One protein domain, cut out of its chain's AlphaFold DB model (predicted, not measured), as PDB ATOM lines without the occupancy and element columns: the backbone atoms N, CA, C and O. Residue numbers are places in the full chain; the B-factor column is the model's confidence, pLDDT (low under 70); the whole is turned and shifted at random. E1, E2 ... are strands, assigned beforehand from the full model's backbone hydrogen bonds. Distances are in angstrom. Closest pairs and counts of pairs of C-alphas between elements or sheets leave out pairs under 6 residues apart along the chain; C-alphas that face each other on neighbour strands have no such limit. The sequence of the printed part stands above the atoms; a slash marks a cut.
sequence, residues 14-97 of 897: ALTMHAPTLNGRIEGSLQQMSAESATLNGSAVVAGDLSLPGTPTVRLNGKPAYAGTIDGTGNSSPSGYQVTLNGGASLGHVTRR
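AT A GLANCE: This is residues 14 to 97 of the 897 residues of the protein "Chitodextrinase" of mine drainage metagenome (UniProt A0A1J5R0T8). The chain winds in stacked turns, a short solenoid with a sandwich at one end: the three-strand sheet E4, E7, E5 lies face to face with the pair E6 and E8. E1, E2 and E3 lie toward the other end, and the unnamed residues 45 to 46 and 50 to 51 bridge from E2 and E3 to E8. The 84 printed residues hold eight named strands, E1 to E8 in chain order, and no named helix; the class is all strand, each sheet parallel. The whole is compact, with a radius of gyration of the C-alphas of 11.4 A, and spans 31 by 23 by 19 A.

HOW THE PARTS SIT: E7, residues 79 to 87, is the inner strand between the edge strands E4, residues 38 to 40, and E5, residues 55 to 62. N 40 and O 84 are 2.9 A apart, and N 59 and O 83 2.8 A, within hydrogen-bond range. In the other sheet, E6, residues 65 to 71, is parallel to E8, residues 90 to 96, with N 94 and O 68 3.0 A apart, within hydrogen-bond range. These two sheets form a sandwich, two sheets face to face, with best planes 8 degrees apart. E3, residues 29 to 32, is near E8 and parallel to E1, residues 14 to 16, with N 31 and O 14 2.8 A apart. E2, residues 25 to 27, pairs with no named strand.

IN THESE COORDINATES: E1 begins at C-alpha 14 (-56.392, -22.879, 53.367). E7 measures 24.8 A, E5 22.6 A, E6 19.1 A, and E8 17.4 A, ending at C-alpha 96 (-44.486, -33.411, 53.000).

THE WHOLE: The C-alphas of Gly 42 and Thr 73 are farthest apart, at 31.5 A. The printed part has no cut; its one long link joins E4 to E5. No printed residue is under pLDDT 70.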
ATOM      1  N   ALA A  14     -55.099 -22.215  53.491       90.94
ATOM      2  CA  ALA A  14     -56.392 -22.879  53.367       90.94
ATOM      3  C   ALA A  14     -56.299 -24.306  53.924       90.94
ATOM      4  O   ALA A  14     -55.340 -25.015  53.640       90.94
ATOM      5  N   LEU A  15     -57.306 -24.762  54.669       92.56
ATOM      6  CA  LEU A  15     -57.337 -26.105  55.254       92.56
ATOM      7  C   LEU A  15     -58.429 -26.958  54.591       92.56
ATOM      8  O   LEU A  15     -59.589 -26.549  54.487       92.56
ATOM      9  N   THR A  16     -58.081 -28.169  54.163       94.56
ATOM     10  CA  THR A  16     -59.032 -29.145  53.605       94.56
ATOM     11  C   THR A  16     -58.811 -30.519  54.233       94.56
ATOM     12  O   THR A  16     -57.677 -30.983  54.335       94.56
ATOM     13  N   MET A  17     -59.877 -31.202  54.658       93.06
ATOM     14  CA  MET A  17     -59.746 -32.574  55.170       93.06
ATOM     15  C   MET A  17     -59.334 -33.537  54.061       93.06
ATOM     16  O   MET A  17     -58.421 -34.336  54.244       93.06
ATOM     17  N   HIS A  18     -60.002 -33.447  52.915       94.88
ATOM     18  CA  HIS A  18     -59.873 -34.362  51.785       94.88
ATOM     19  C   HIS A  18     -59.144 -33.713  50.608       94.88
ATOM     20  O   HIS A  18     -58.974 -32.489  50.567       94.88
ATOM     21  N   ALA A  19     -58.751 -34.530  49.626       94.06
ATOM     22  CA  ALA A  19     -58.058 -34.061  48.431       94.06
ATOM     23  C   ALA A  19     -58.852 -32.963  47.703       94.06
ATOM     24  O   ALA A  19     -60.020 -33.186  47.358       94.06
ATOM     25  N   PRO A  20     -58.248 -31.792  47.436       93.94
ATOM     26  CA  PRO A  20     -58.932 -30.675  46.808       93.94
ATOM     27  C   PRO A  20     -59.131 -30.909  45.304       93.94
ATOM     28  O   PRO A  20     -58.401 -31.662  44.659       93.94
ATOM     29  N   THR A  21     -60.112 -30.221  44.719       91.19
ATOM     30  CA  THR A  21     -60.275 -30.113  43.258       91.19
ATOM     31  C   THR A  21     -59.854 -28.717  42.813       91.19
ATOM     32  O   THR A  21     -60.573 -27.751  43.056       91.19
ATOM     33  N   LEU A  22     -58.682 -28.595  42.183       93.00
ATOM     34  CA  LEU A  22     -58.075 -27.298  41.869       93.00
ATOM     35  C   LEU A  22     -57.962 -27.077  40.360       93.00
ATOM     36  O   LEU A  22     -57.148 -27.698  39.677       93.00
ATOM     37  N   ASN A  23     -58.779 -26.151  39.868       90.44
ATOM     38  CA  ASN A  23     -58.770 -25.631  38.502       90.44
ATOM     39  C   ASN A  23     -58.699 -24.082  38.457       90.44
ATOM     40  O   ASN A  23     -58.592 -23.529  37.368       90.44
ATOM     41  N   GLY A  24     -58.778 -23.397  39.607       91.69
ATOM     42  CA  GLY A  24     -58.662 -21.935  39.753       91.69
ATOM     43  C   GLY A  24     -57.449 -21.509  40.594       91.69
ATOM     44  O   GLY A  24     -56.427 -22.194  40.589       91.69
ATOM     45  N   ARG A  25     -57.530 -20.375  41.302       94.25
ATOM     46  CA  ARG A  25     -56.378 -19.755  41.988       94.25
ATOM     47  C   ARG A  25     -56.545 -19.676  43.510       94.25
ATOM     48  O   ARG A  25     -57.570 -19.221  44.002       94.25
ATOM     49  N   ILE A  26     -55.491 -20.033  44.237       94.25
ATOM     50  CA  ILE A  26     -55.282 -19.789  45.665       94.25
ATOM     51  C   ILE A  26     -54.037 -18.900  45.798       94.25
ATOM     52  O   ILE A  26     -52.937 -19.280  45.399       94.25
ATOM     53  N   GLU A  27     -54.218 -17.692  46.321       91.56
ATOM     54  CA  GLU A  27     -53.151 -16.765  46.704       91.56
ATOM     55  C   GLU A  27     -52.841 -16.990  48.188       91.56
ATOM     56  O   GLU A  27     -53.479 -16.407  49.062       91.56
ATOM     57  N   GLY A  28     -51.924 -17.926  48.431       87.75
ATOM     58  CA  GLY A  28     -51.501 -18.429  49.737       87.75
ATOM     59  C   GLY A  28     -51.243 -19.939  49.671       87.75
ATOM     60  O   GLY A  28     -51.187 -20.511  48.574       87.75
ATOM     61  N   SER A  29     -51.081 -20.569  50.829       89.50
ATOM     62  CA  SER A  29     -50.785 -22.000  50.970       89.50
ATOM     63  C   SER A  29     -52.058 -22.836  51.146       89.50
ATOM     64  O   SER A  29     -53.145 -22.325  51.427       89.50
ATOM     65  N   LEU A  30     -51.944 -24.150  50.973       92.38
ATOM     66  CA  LEU A  30     -53.021 -25.117  51.172       92.38
ATOM     67  C   LEU A  30     -52.495 -26.304  51.978       92.38
ATOM     68  O   LEU A  30     -51.515 -26.925  51.586       92.38
ATOM     69  N   GLN A  31     -53.171 -26.672  53.061       93.06
ATOM     70  CA  GLN A  31     -52.884 -27.889  53.811       93.06
ATOM     71  C   GLN A  31     -54.030 -28.887  53.672       93.06
ATOM     72  O   GLN A  31     -55.193 -28.589  53.963       93.06
ATOM     73  N   GLN A  32     -53.681 -30.096  53.249       94.38
ATOM     74  CA  GLN A  32     -54.587 -31.231  53.177       94.38
ATOM     75  C   GLN A  32     -54.321 -32.167  54.359       94.38
ATOM     76  O   GLN A  32     -53.180 -32.549  54.593       94.38
ATOM     77  N   MET A  33     -55.366 -32.560  55.091       92.50
ATOM     78  CA  MET A  33     -55.215 -33.324  56.342       92.50
ATOM     79  C   MET A  33     -55.209 -34.844  56.145       92.50
ATOM     80  O   MET A  33     -54.599 -35.563  56.933       92.50
ATOM     81  N   SER A  34     -55.876 -35.347  55.104       92.75
ATOM     82  CA  SER A  34     -55.931 -36.779  54.780       92.75
ATOM     83  C   SER A  34     -54.900 -37.150  53.721       92.75
ATOM     84  O   SER A  34     -54.557 -36.349  52.857       92.75
ATOM     85  N   ALA A  35     -54.437 -38.393  53.728       93.12
ATOM     86  CA  ALA A  35     -53.507 -38.909  52.729       93.12
ATOM     87  C   ALA A  35     -54.229 -39.397  51.465       93.12
ATOM     88  O   ALA A  35     -54.368 -40.592  51.215       93.12
ATOM     89  N   GLU A  36     -54.721 -38.445  50.680       95.81
ATOM     90  CA  GLU A  36     -55.464 -38.677  49.444       95.81
ATOM     91  C   GLU A  36     -54.734 -38.053  48.254       95.81
ATOM     92  O   GLU A  36     -54.074 -37.021  48.380       95.81
ATOM     93  N   SER A  37     -54.846 -38.664  47.072       95.19
ATOM     94  CA  SER A  37     -54.183 -38.115  45.884       95.19
ATOM     95  C   SER A  37     -54.868 -36.830  45.420       95.19
ATOM     96  O   SER A  37     -56.070 -36.827  45.161       95.19
ATOM     97  N   ALA A  38     -54.093 -35.758  45.274       92.75
ATOM     98  CA  ALA A  38     -54.567 -34.447  44.838       92.75
ATOM     99  C   ALA A  38     -54.162 -34.179  43.386       92.75
ATOM    100  O   ALA A  38     -53.098 -34.603  42.933       92.75
ATOM    101  N   THR A  39     -55.009 -33.465  42.642       91.94
ATOM    102  CA  THR A  39     -54.721 -33.088  41.251       91.94
ATOM    103  C   THR A  39     -54.946 -31.597  41.033       91.94
ATOM    104  O   THR A  39     -56.015 -31.075  41.352       91.94
ATOM    105  N   LEU A  40     -53.951 -30.934  40.446       93.19
ATOM    106  CA  LEU A  40     -54.031 -29.563  39.948       93.19
ATOM    107  C   LEU A  40     -54.095 -29.625  38.418       93.19
ATOM    108  O   LEU A  40     -53.173 -30.147  37.786       93.19
ATOM    109  N   ASN A  41     -55.176 -29.127  37.816       85.81
ATOM    110  CA  ASN A  41     -55.364 -29.173  36.362       85.81
ATOM    111  C   ASN A  41     -55.292 -27.791  35.703       85.81
ATOM    112  O   ASN A  41     -55.544 -26.762  36.326       85.81
ATOM    113  N   GLY A  42     -55.028 -27.783  34.391       80.75
ATOM    114  CA  GLY A  42     -55.171 -26.597  33.546       80.75
ATOM    115  C   GLY A  42     -54.206 -25.474  33.929       80.75
ATOM    116  O   GLY A  42     -52.994 -25.657  33.842       80.75
ATOM    117  N   SER A  43     -54.761 -24.318  34.306       82.75
ATOM    118  CA  SER A  43     -54.050 -23.124  34.785       82.75
ATOM    119  C   SER A  43     -54.218 -22.910  36.296       82.75
ATOM    120  O   SER A  43     -54.190 -21.767  36.753       82.75
ATOM    121  N   ALA A  44     -54.464 -23.978  37.065       92.00
ATOM    122  CA  ALA A  44     -54.603 -23.878  38.513       92.00
ATOM    123  C   ALA A  44     -53.349 -23.258  39.146       92.00
ATOM    124  O   ALA A  44     -52.231 -23.611  38.773       92.00
ATOM    125  N   VAL A  45     -53.532 -22.359  40.110       93.38
ATOM    126  CA  VAL A  45     -52.432 -21.692  40.818       93.38
ATOM    127  C   VAL A  45     -52.616 -21.876  42.313       93.38
ATOM    128  O   VAL A  45     -53.658 -21.510  42.842       93.38
ATOM    129  N   VAL A  46     -51.592 -22.373  42.993       93.31
ATOM    130  CA  VAL A  46     -51.400 -22.224  44.437       93.31
ATOM    131  C   VAL A  46     -50.105 -21.437  44.597       93.31
ATOM    132  O   VAL A  46     -49.043 -21.916  44.205       93.31
ATOM    133  N   ALA A  47     -50.210 -20.186  45.046       88.69
ATOM    134  CA  ALA A  47     -49.063 -19.278  45.100       88.69
ATOM    135  C   ALA A  47     -48.059 -19.658  46.200       88.69
ATOM    136  O   ALA A  47     -46.868 -19.417  46.028       88.69
ATOM    137  N   GLY A  48     -48.545 -20.236  47.302       86.94
ATOM    138  CA  GLY A  48     -47.729 -20.810  48.368       86.94
ATOM    139  C   GLY A  48     -47.532 -22.316  48.203       86.94
ATOM    140  O   GLY A  48     -47.519 -22.848  47.088       86.94
ATOM    141  N   ASP A  49     -47.416 -23.006  49.332       89.94
ATOM    142  CA  ASP A  49     -47.092 -24.429  49.377       89.94
ATOM    143  C   ASP A  49     -48.342 -25.308  49.527       89.94
ATOM    144  O   ASP A  49     -49.377 -24.886  50.049       89.94
ATOM    145  N   LEU A  50     -48.238 -26.561  49.078       92.75
ATOM    146  CA  LEU A  50     -49.201 -27.626  49.350       92.75
ATOM    147  C   LEU A  50     -48.637 -28.562  50.425       92.75
ATOM    148  O   LEU A  50     -47.795 -29.416  50.142       92.75
ATOM    149  N   SER A  51     -49.135 -28.404  51.646       93.00
ATOM    150  CA  SER A  51     -48.749 -29.176  52.827       93.00
ATOM    151  C   SER A  51     -49.571 -30.461  52.954       93.00
ATOM    152  O   SER A  51     -50.803 -30.433  52.890       93.00
ATOM    153  N   LEU A  52     -48.889 -31.595  53.109       94.12
ATOM    154  CA  LEU A  52     -49.460 -32.939  53.022       94.12
ATOM    155  C   LEU A  52     -48.855 -33.901  54.071       94.12
ATOM    156  O   LEU A  52     -47.637 -33.901  54.287       94.12
ATOM    157  N   PRO A  53     -49.659 -34.784  54.697       93.81
ATOM    158  CA  PRO A  53     -49.175 -35.740  55.691       93.81
ATOM    159  C   PRO A  53     -48.339 -36.858  55.069       93.81
ATOM    160  O   PRO A  53     -48.613 -37.333  53.968       93.81
ATOM    161  N   GLY A  54     -47.345 -37.363  55.796       92.94
ATOM    162  CA  GLY A  54     -46.547 -38.486  55.313       92.94
ATOM    163  C   GLY A  54     -45.693 -38.135  54.095       92.94
ATOM    164  O   GLY A  54     -45.120 -37.053  54.026       92.94
ATOM    165  N   THR A  55     -45.552 -39.051  53.138       93.69
ATOM    166  CA  THR A  55     -44.565 -38.939  52.044       93.69
ATOM    167  C   THR A  55     -45.180 -39.161  50.655       93.69
ATOM    168  O   THR A  55     -44.879 -40.155  49.987       93.69
ATOM    169  N   PRO A  56     -46.044 -38.249  50.168       94.94
ATOM    170  CA  PRO A  56     -46.558 -38.338  48.807       94.94
ATOM    171  C   PRO A  56     -45.446 -38.219  47.761       94.94
ATOM    172  O   PRO A  56     -44.381 -37.629  47.985       94.94
ATOM    173  N   THR A  57     -45.724 -38.764  46.581       95.06
ATOM    174  CA  THR A  57     -44.895 -38.551  45.386       95.06
ATOM    175  C   THR A  57     -45.521 -37.481  44.503       95.06
ATOM    176  O   THR A  57     -46.742 -37.336  44.461       95.06
ATOM    177  N   VAL A  58     -44.691 -36.716  43.797       95.50
ATOM    178  CA  VAL A  58     -45.157 -35.654  42.901       95.50
ATOM    179  C   VAL A  58     -44.994 -36.107  41.460       95.50
ATOM    180  O   VAL A  58     -43.907 -36.503  41.042       95.50
ATOM    181  N   ARG A  59     -46.085 -36.062  40.697       94.75
ATOM    182  CA  ARG A  59     -46.126 -36.408  39.278       94.75
ATOM    183  C   ARG A  59     -46.395 -35.154  38.457       94.75
ATOM    184  O   ARG A  59     -47.470 -34.567  38.541       94.75
ATOM    185  N   LEU A  60     -45.435 -34.780  37.619       94.00
ATOM    186  CA  LEU A  60     -45.570 -33.662  36.688       94.00
ATOM    187  C   LEU A  60     -46.000 -34.192  35.317       94.00
ATOM    188  O   LEU A  60     -45.367 -35.092  34.769       94.00
ATOM    189  N   ASN A  61     -47.081 -33.649  34.765       90.81
ATOM    190  CA  ASN A  61     -47.622 -34.031  33.465       90.81
ATOM    191  C   ASN A  61     -47.812 -32.782  32.592       90.81
ATOM    192  O   ASN A  61     -48.801 -32.061  32.719       90.81
ATOM    193  N   GLY A  62     -46.849 -32.509  31.710       87.06
ATOM    194  CA  GLY A  62     -46.772 -31.265  30.939       87.06
ATOM    195  C   GLY A  62     -45.625 -30.374  31.416       87.06
ATOM    196  O   GLY A  62     -44.534 -30.876  31.680       87.06
ATOM    197  N   LYS A  63     -45.859 -29.058  31.505       88.56
ATOM    198  CA  LYS A  63     -44.865 -28.062  31.945       88.56
ATOM    199  C   LYS A  63     -45.422 -27.179  33.079       88.56
ATOM    200  O   LYS A  63     -45.561 -25.973  32.876       88.56
ATOM    201  N   PRO A  64     -45.776 -27.756  34.240       91.88
ATOM    202  CA  PRO A  64     -46.192 -26.961  35.388       91.88
ATOM    203  C   PRO A  64     -45.017 -26.150  35.963       91.88
ATOM    204  O   PRO A  64     -43.863 -26.572  35.867       91.88
ATOM    205  N   ALA A  65     -45.316 -25.013  36.592       91.12
ATOM    206  CA  ALA A  65     -44.375 -24.287  37.439       91.12
ATOM    207  C   ALA A  65     -44.417 -24.894  38.849       91.12
ATOM    208  O   ALA A  65     -45.467 -24.894  39.489       91.12
ATOM    209  N   TYR A  66     -43.303 -25.463  39.305       93.12
ATOM    210  CA  TYR A  66     -43.224 -26.198  40.567       93.12
ATOM    211  C   TYR A  66     -41.887 -25.922  41.257       93.12
ATOM    212  O   TYR A  66     -40.842 -26.144  40.645       93.12
ATOM    213  N   ALA A  67     -41.917 -25.445  42.505       87.81
ATOM    214  CA  ALA A  67     -40.711 -25.041  43.235       87.81
ATOM    215  C   ALA A  67     -39.945 -26.220  43.867       87.81
ATOM    216  O   ALA A  67     -38.778 -26.078  44.219       87.81
ATOM    217  N   GLY A  68     -40.553 -27.408  43.943       91.69
ATOM    218  CA  GLY A  68     -39.908 -28.623  44.446       91.69
ATOM    219  C   GLY A  68     -40.582 -29.194  45.691       91.69
ATOM    220  O   GLY A  68     -41.634 -28.734  46.119       91.69
ATOM    221  N   THR A  69     -39.997 -30.250  46.253       92.81
ATOM    222  CA  THR A  69     -40.552 -30.955  47.416       92.81
ATOM    223  C   THR A  69     -39.698 -30.680  48.648       92.81
ATOM    224  O   THR A  69     -38.483 -30.864  48.588       92.81
ATOM    225  N   ILE A  70     -40.330 -30.314  49.762       90.25
ATOM    226  CA  ILE A  70     -39.691 -30.086  51.064       90.25
ATOM    227  C   ILE A  70     -40.228 -31.125  52.056       90.25
ATOM    228  O   ILE A  70     -41.404 -31.485  52.006       90.25
ATOM    229  N   ASP A  71     -39.378 -31.625  52.953       87.56
ATOM    230  CA  ASP A  71     -39.802 -32.490  54.055       87.56
ATOM    231  C   ASP A  71     -39.893 -31.679  55.354       87.56
ATOM    232  O   ASP A  71     -38.905 -31.109  55.813       87.56
ATOM    233  N   GLY A  72     -41.084 -31.650  55.952       85.19
ATOM    234  CA  GLY A  72     -41.316 -31.142  57.298       85.19
ATOM    235  C   GLY A  72     -40.863 -32.115  58.393       85.19
ATOM    236  O   GLY A  72     -40.325 -33.199  58.142       85.19
ATOM    237  N   THR A  73     -41.103 -31.728  59.645       83.75
ATOM    238  CA  THR A  73     -40.675 -32.473  60.844       83.75
ATOM    239  C   THR A  73     -41.650 -33.561  61.294       83.75
ATOM    240  O   THR A  73     -41.294 -34.374  62.146       83.75
ATOM    241  N   GLY A  74     -42.851 -33.615  60.720       85.25
ATOM    242  CA  GLY A  74     -43.900 -34.557  61.095       85.25
ATOM    243  C   GLY A  74     -43.652 -35.991  60.628       85.25
ATOM    244  O   GLY A  74     -42.566 -36.381  60.160       85.25
ATOM    245  N   ASN A  75     -44.690 -36.812  60.766       85.50
ATOM    246  CA  ASN A  75     -44.614 -38.244  60.497       85.50
ATOM    247  C   ASN A  75     -44.345 -38.539  59.007       85.50
ATOM    248  O   ASN A  75     -44.921 -37.920  58.114       85.50
ATOM    249  N   SER A  76     -43.473 -39.512  58.728       86.69
ATOM    250  CA  SER A  76     -43.175 -40.000  57.371       86.69
ATOM    251  C   SER A  76     -44.243 -40.943  56.803       86.69
ATOM    252  O   SER A  76     -44.267 -41.195  55.597       86.69
ATOM    253  N   SER A  77     -45.127 -41.459  57.660       88.38
ATOM    254  CA  SER A  77     -46.323 -42.222  57.299       88.38
ATOM    255  C   SER A  77     -47.550 -41.301  57.260       88.38
ATOM    256  O   SER A  77     -47.650 -40.418  58.115       88.38
ATOM    257  N   PRO A  78     -48.506 -41.496  56.333       90.06
ATOM    258  CA  PRO A  78     -48.594 -42.563  55.325       90.06
ATOM    259  C   PRO A  78     -47.864 -42.250  54.004       90.06
ATOM    260  O   PRO A  78     -47.560 -41.107  53.681       90.06
ATOM    261  N   SER A  79     -47.595 -43.284  53.207       89.69
ATOM    262  CA  SER A  79     -47.012 -43.178  51.860       89.69
ATOM    263  C   SER A  79     -47.943 -43.816  50.817       89.69
ATOM    264  O   SER A  79     -48.965 -44.402  51.171       89.69
ATOM    265  N   GLY A  80     -47.617 -43.700  49.525       89.75
ATOM    266  CA  GLY A  80     -48.343 -44.407  48.455       89.75
ATOM    267  C   GLY A  80     -49.451 -43.616  47.750       89.75
ATOM    268  O   GLY A  80     -50.178 -44.187  46.942       89.75
ATOM    269  N   TYR A  81     -49.556 -42.307  47.998       95.06
ATOM    270  CA  TYR A  81     -50.460 -41.405  47.279       95.06
ATOM    271  C   TYR A  81     -49.686 -40.308  46.523       95.06
ATOM    272  O   TYR A  81     -48.477 -40.134  46.728       95.06
ATOM    273  N   GLN A  82     -50.353 -39.626  45.583       95.06
ATOM    274  CA  GLN A  82     -49.691 -38.738  44.618       95.06
ATOM    275  C   GLN A  82     -50.283 -37.328  44.577       95.06
ATOM    276  O   GLN A  82     -51.496 -37.149  44.655       95.06
ATOM    277  N   VAL A  83     -49.426 -36.338  44.339       95.31
ATOM    278  CA  VAL A  83     -49.824 -35.006  43.865       95.31
ATOM    279  C   VAL A  83     -49.543 -34.944  42.373       95.31
ATOM    280  O   VAL A  83     -48.391 -35.048  41.956       95.31
ATOM    281  N   THR A  84     -50.583 -34.789  41.559       94.50
ATOM    282  CA  THR A  84     -50.438 -34.670  40.104       94.50
ATOM    283  C   THR A  84     -50.614 -33.220  39.666       94.50
ATOM    284  O   THR A  84     -51.660 -32.623  39.916       94.50
ATOM    285  N   LEU A  85     -49.617 -32.665  38.975       94.44
ATOM    286  CA  LEU A  85     -49.683 -31.342  38.355       94.44
ATOM    287  C   LEU A  85     -49.796 -31.505  36.838       94.44
ATOM    288  O   LEU A  85     -48.852 -31.958  36.189       94.44
ATOM    289  N   ASN A  86     -50.951 -31.150  36.279       91.06
ATOM    290  CA  ASN A  86     -51.239 -31.258  34.851       91.06
ATOM    291  C   ASN A  86     -51.127 -29.895  34.145       91.06
ATOM    292  O   ASN A  86     -51.565 -28.870  34.664       91.06
ATOM    293  N   GLY A  87     -50.639 -29.893  32.903       88.50
ATOM    294  CA  GLY A  87     -50.690 -28.731  32.013       88.50
ATOM    295  C   GLY A  87     -49.758 -27.593  32.437       88.50
ATOM    296  O   GLY A  87     -48.546 -27.795  32.502       88.50
ATOM    297  N   GLY A  88     -50.332 -26.403  32.649       87.38
ATOM    298  CA  GLY A  88     -49.642 -25.170  33.048       87.38
ATOM    299  C   GLY A  88     -49.934 -24.763  34.494       87.38
ATOM    300  O   GLY A  88     -49.912 -23.574  34.804       87.38
ATOM    301  N   ALA A  89     -50.265 -25.729  35.356       92.75
ATOM    302  CA  ALA A  89     -50.492 -25.478  36.773       92.75
ATOM    303  C   ALA A  89     -49.248 -24.866  37.442       92.75
ATOM    304  O   ALA A  89     -48.118 -25.176  37.062       92.75
ATOM    305  N   SER A  90     -49.462 -24.023  38.450       93.31
ATOM    306  CA  SER A  90     -48.415 -23.406  39.263       93.31
ATOM    307  C   SER A  90     -48.609 -23.777  40.727       93.31
ATOM    308  O   SER A  90     -49.699 -23.601  41.266       93.31
ATOM    309  N   LEU A  91     -47.551 -24.254  41.364       93.00
ATOM    310  CA  LEU A  91     -47.482 -24.559  42.788       93.00
ATOM    311  C   LEU A  91     -46.124 -24.082  43.309       93.00
ATOM    312  O   LEU A  91     -45.134 -24.203  42.584       93.00
ATOM    313  N   GLY A  92     -46.071 -23.576  44.543       88.88
ATOM    314  CA  GLY A  92     -44.822 -23.440  45.288       88.88
ATOM    315  C   GLY A  92     -44.214 -24.817  45.554       88.88
ATOM    316  O   GLY A  92     -43.932 -25.585  44.626       88.88
ATOM    317  N   HIS A  93     -44.020 -25.165  46.817       92.19
ATOM    318  CA  HIS A  93     -43.514 -26.479  47.184       92.19
ATOM    319  C   HIS A  93     -44.639 -27.466  47.483       92.19
ATOM    320  O   HIS A  93     -45.759 -27.097  47.834       92.19
ATOM    321  N   VAL A  94     -44.328 -28.756  47.374       93.31
ATOM    322  CA  VAL A  94     -45.046 -29.772  48.145       93.31
ATOM    323  C   VAL A  94     -44.291 -29.970  49.449       93.31
ATOM    324  O   VAL A  94     -43.183 -30.509  49.442       93.31
ATOM    325  N   THR A  95     -44.903 -29.569  50.558       92.00
ATOM    326  CA  THR A  95     -44.347 -29.758  51.899       92.00
ATOM    327  C   THR A  95     -44.921 -31.041  52.476       92.00
ATOM    328  O   THR A  95     -46.089 -31.132  52.843       92.00
ATOM    329  N   ARG A  96     -44.109 -32.090  52.489       93.06
ATOM    330  CA  ARG A  96     -44.486 -33.411  53.000       93.06
ATOM    331  C   ARG A  96     -44.224 -33.478  54.493       93.06
ATOM    332  O   ARG A  96     -43.544 -32.618  55.043       93.06
ATOM    333  N   ARG A  97     -44.694 -34.538  55.148       91.75
ATOM    334  CA  ARG A  97     -44.481 -34.770  56.582       91.75
ATOM    335  C   ARG A  97     -45.000 -33.614  57.433       91.75
ATOM    336  O   ARG A  97     -44.362 -33.202  58.396       91.75
TER     337      ARG A  97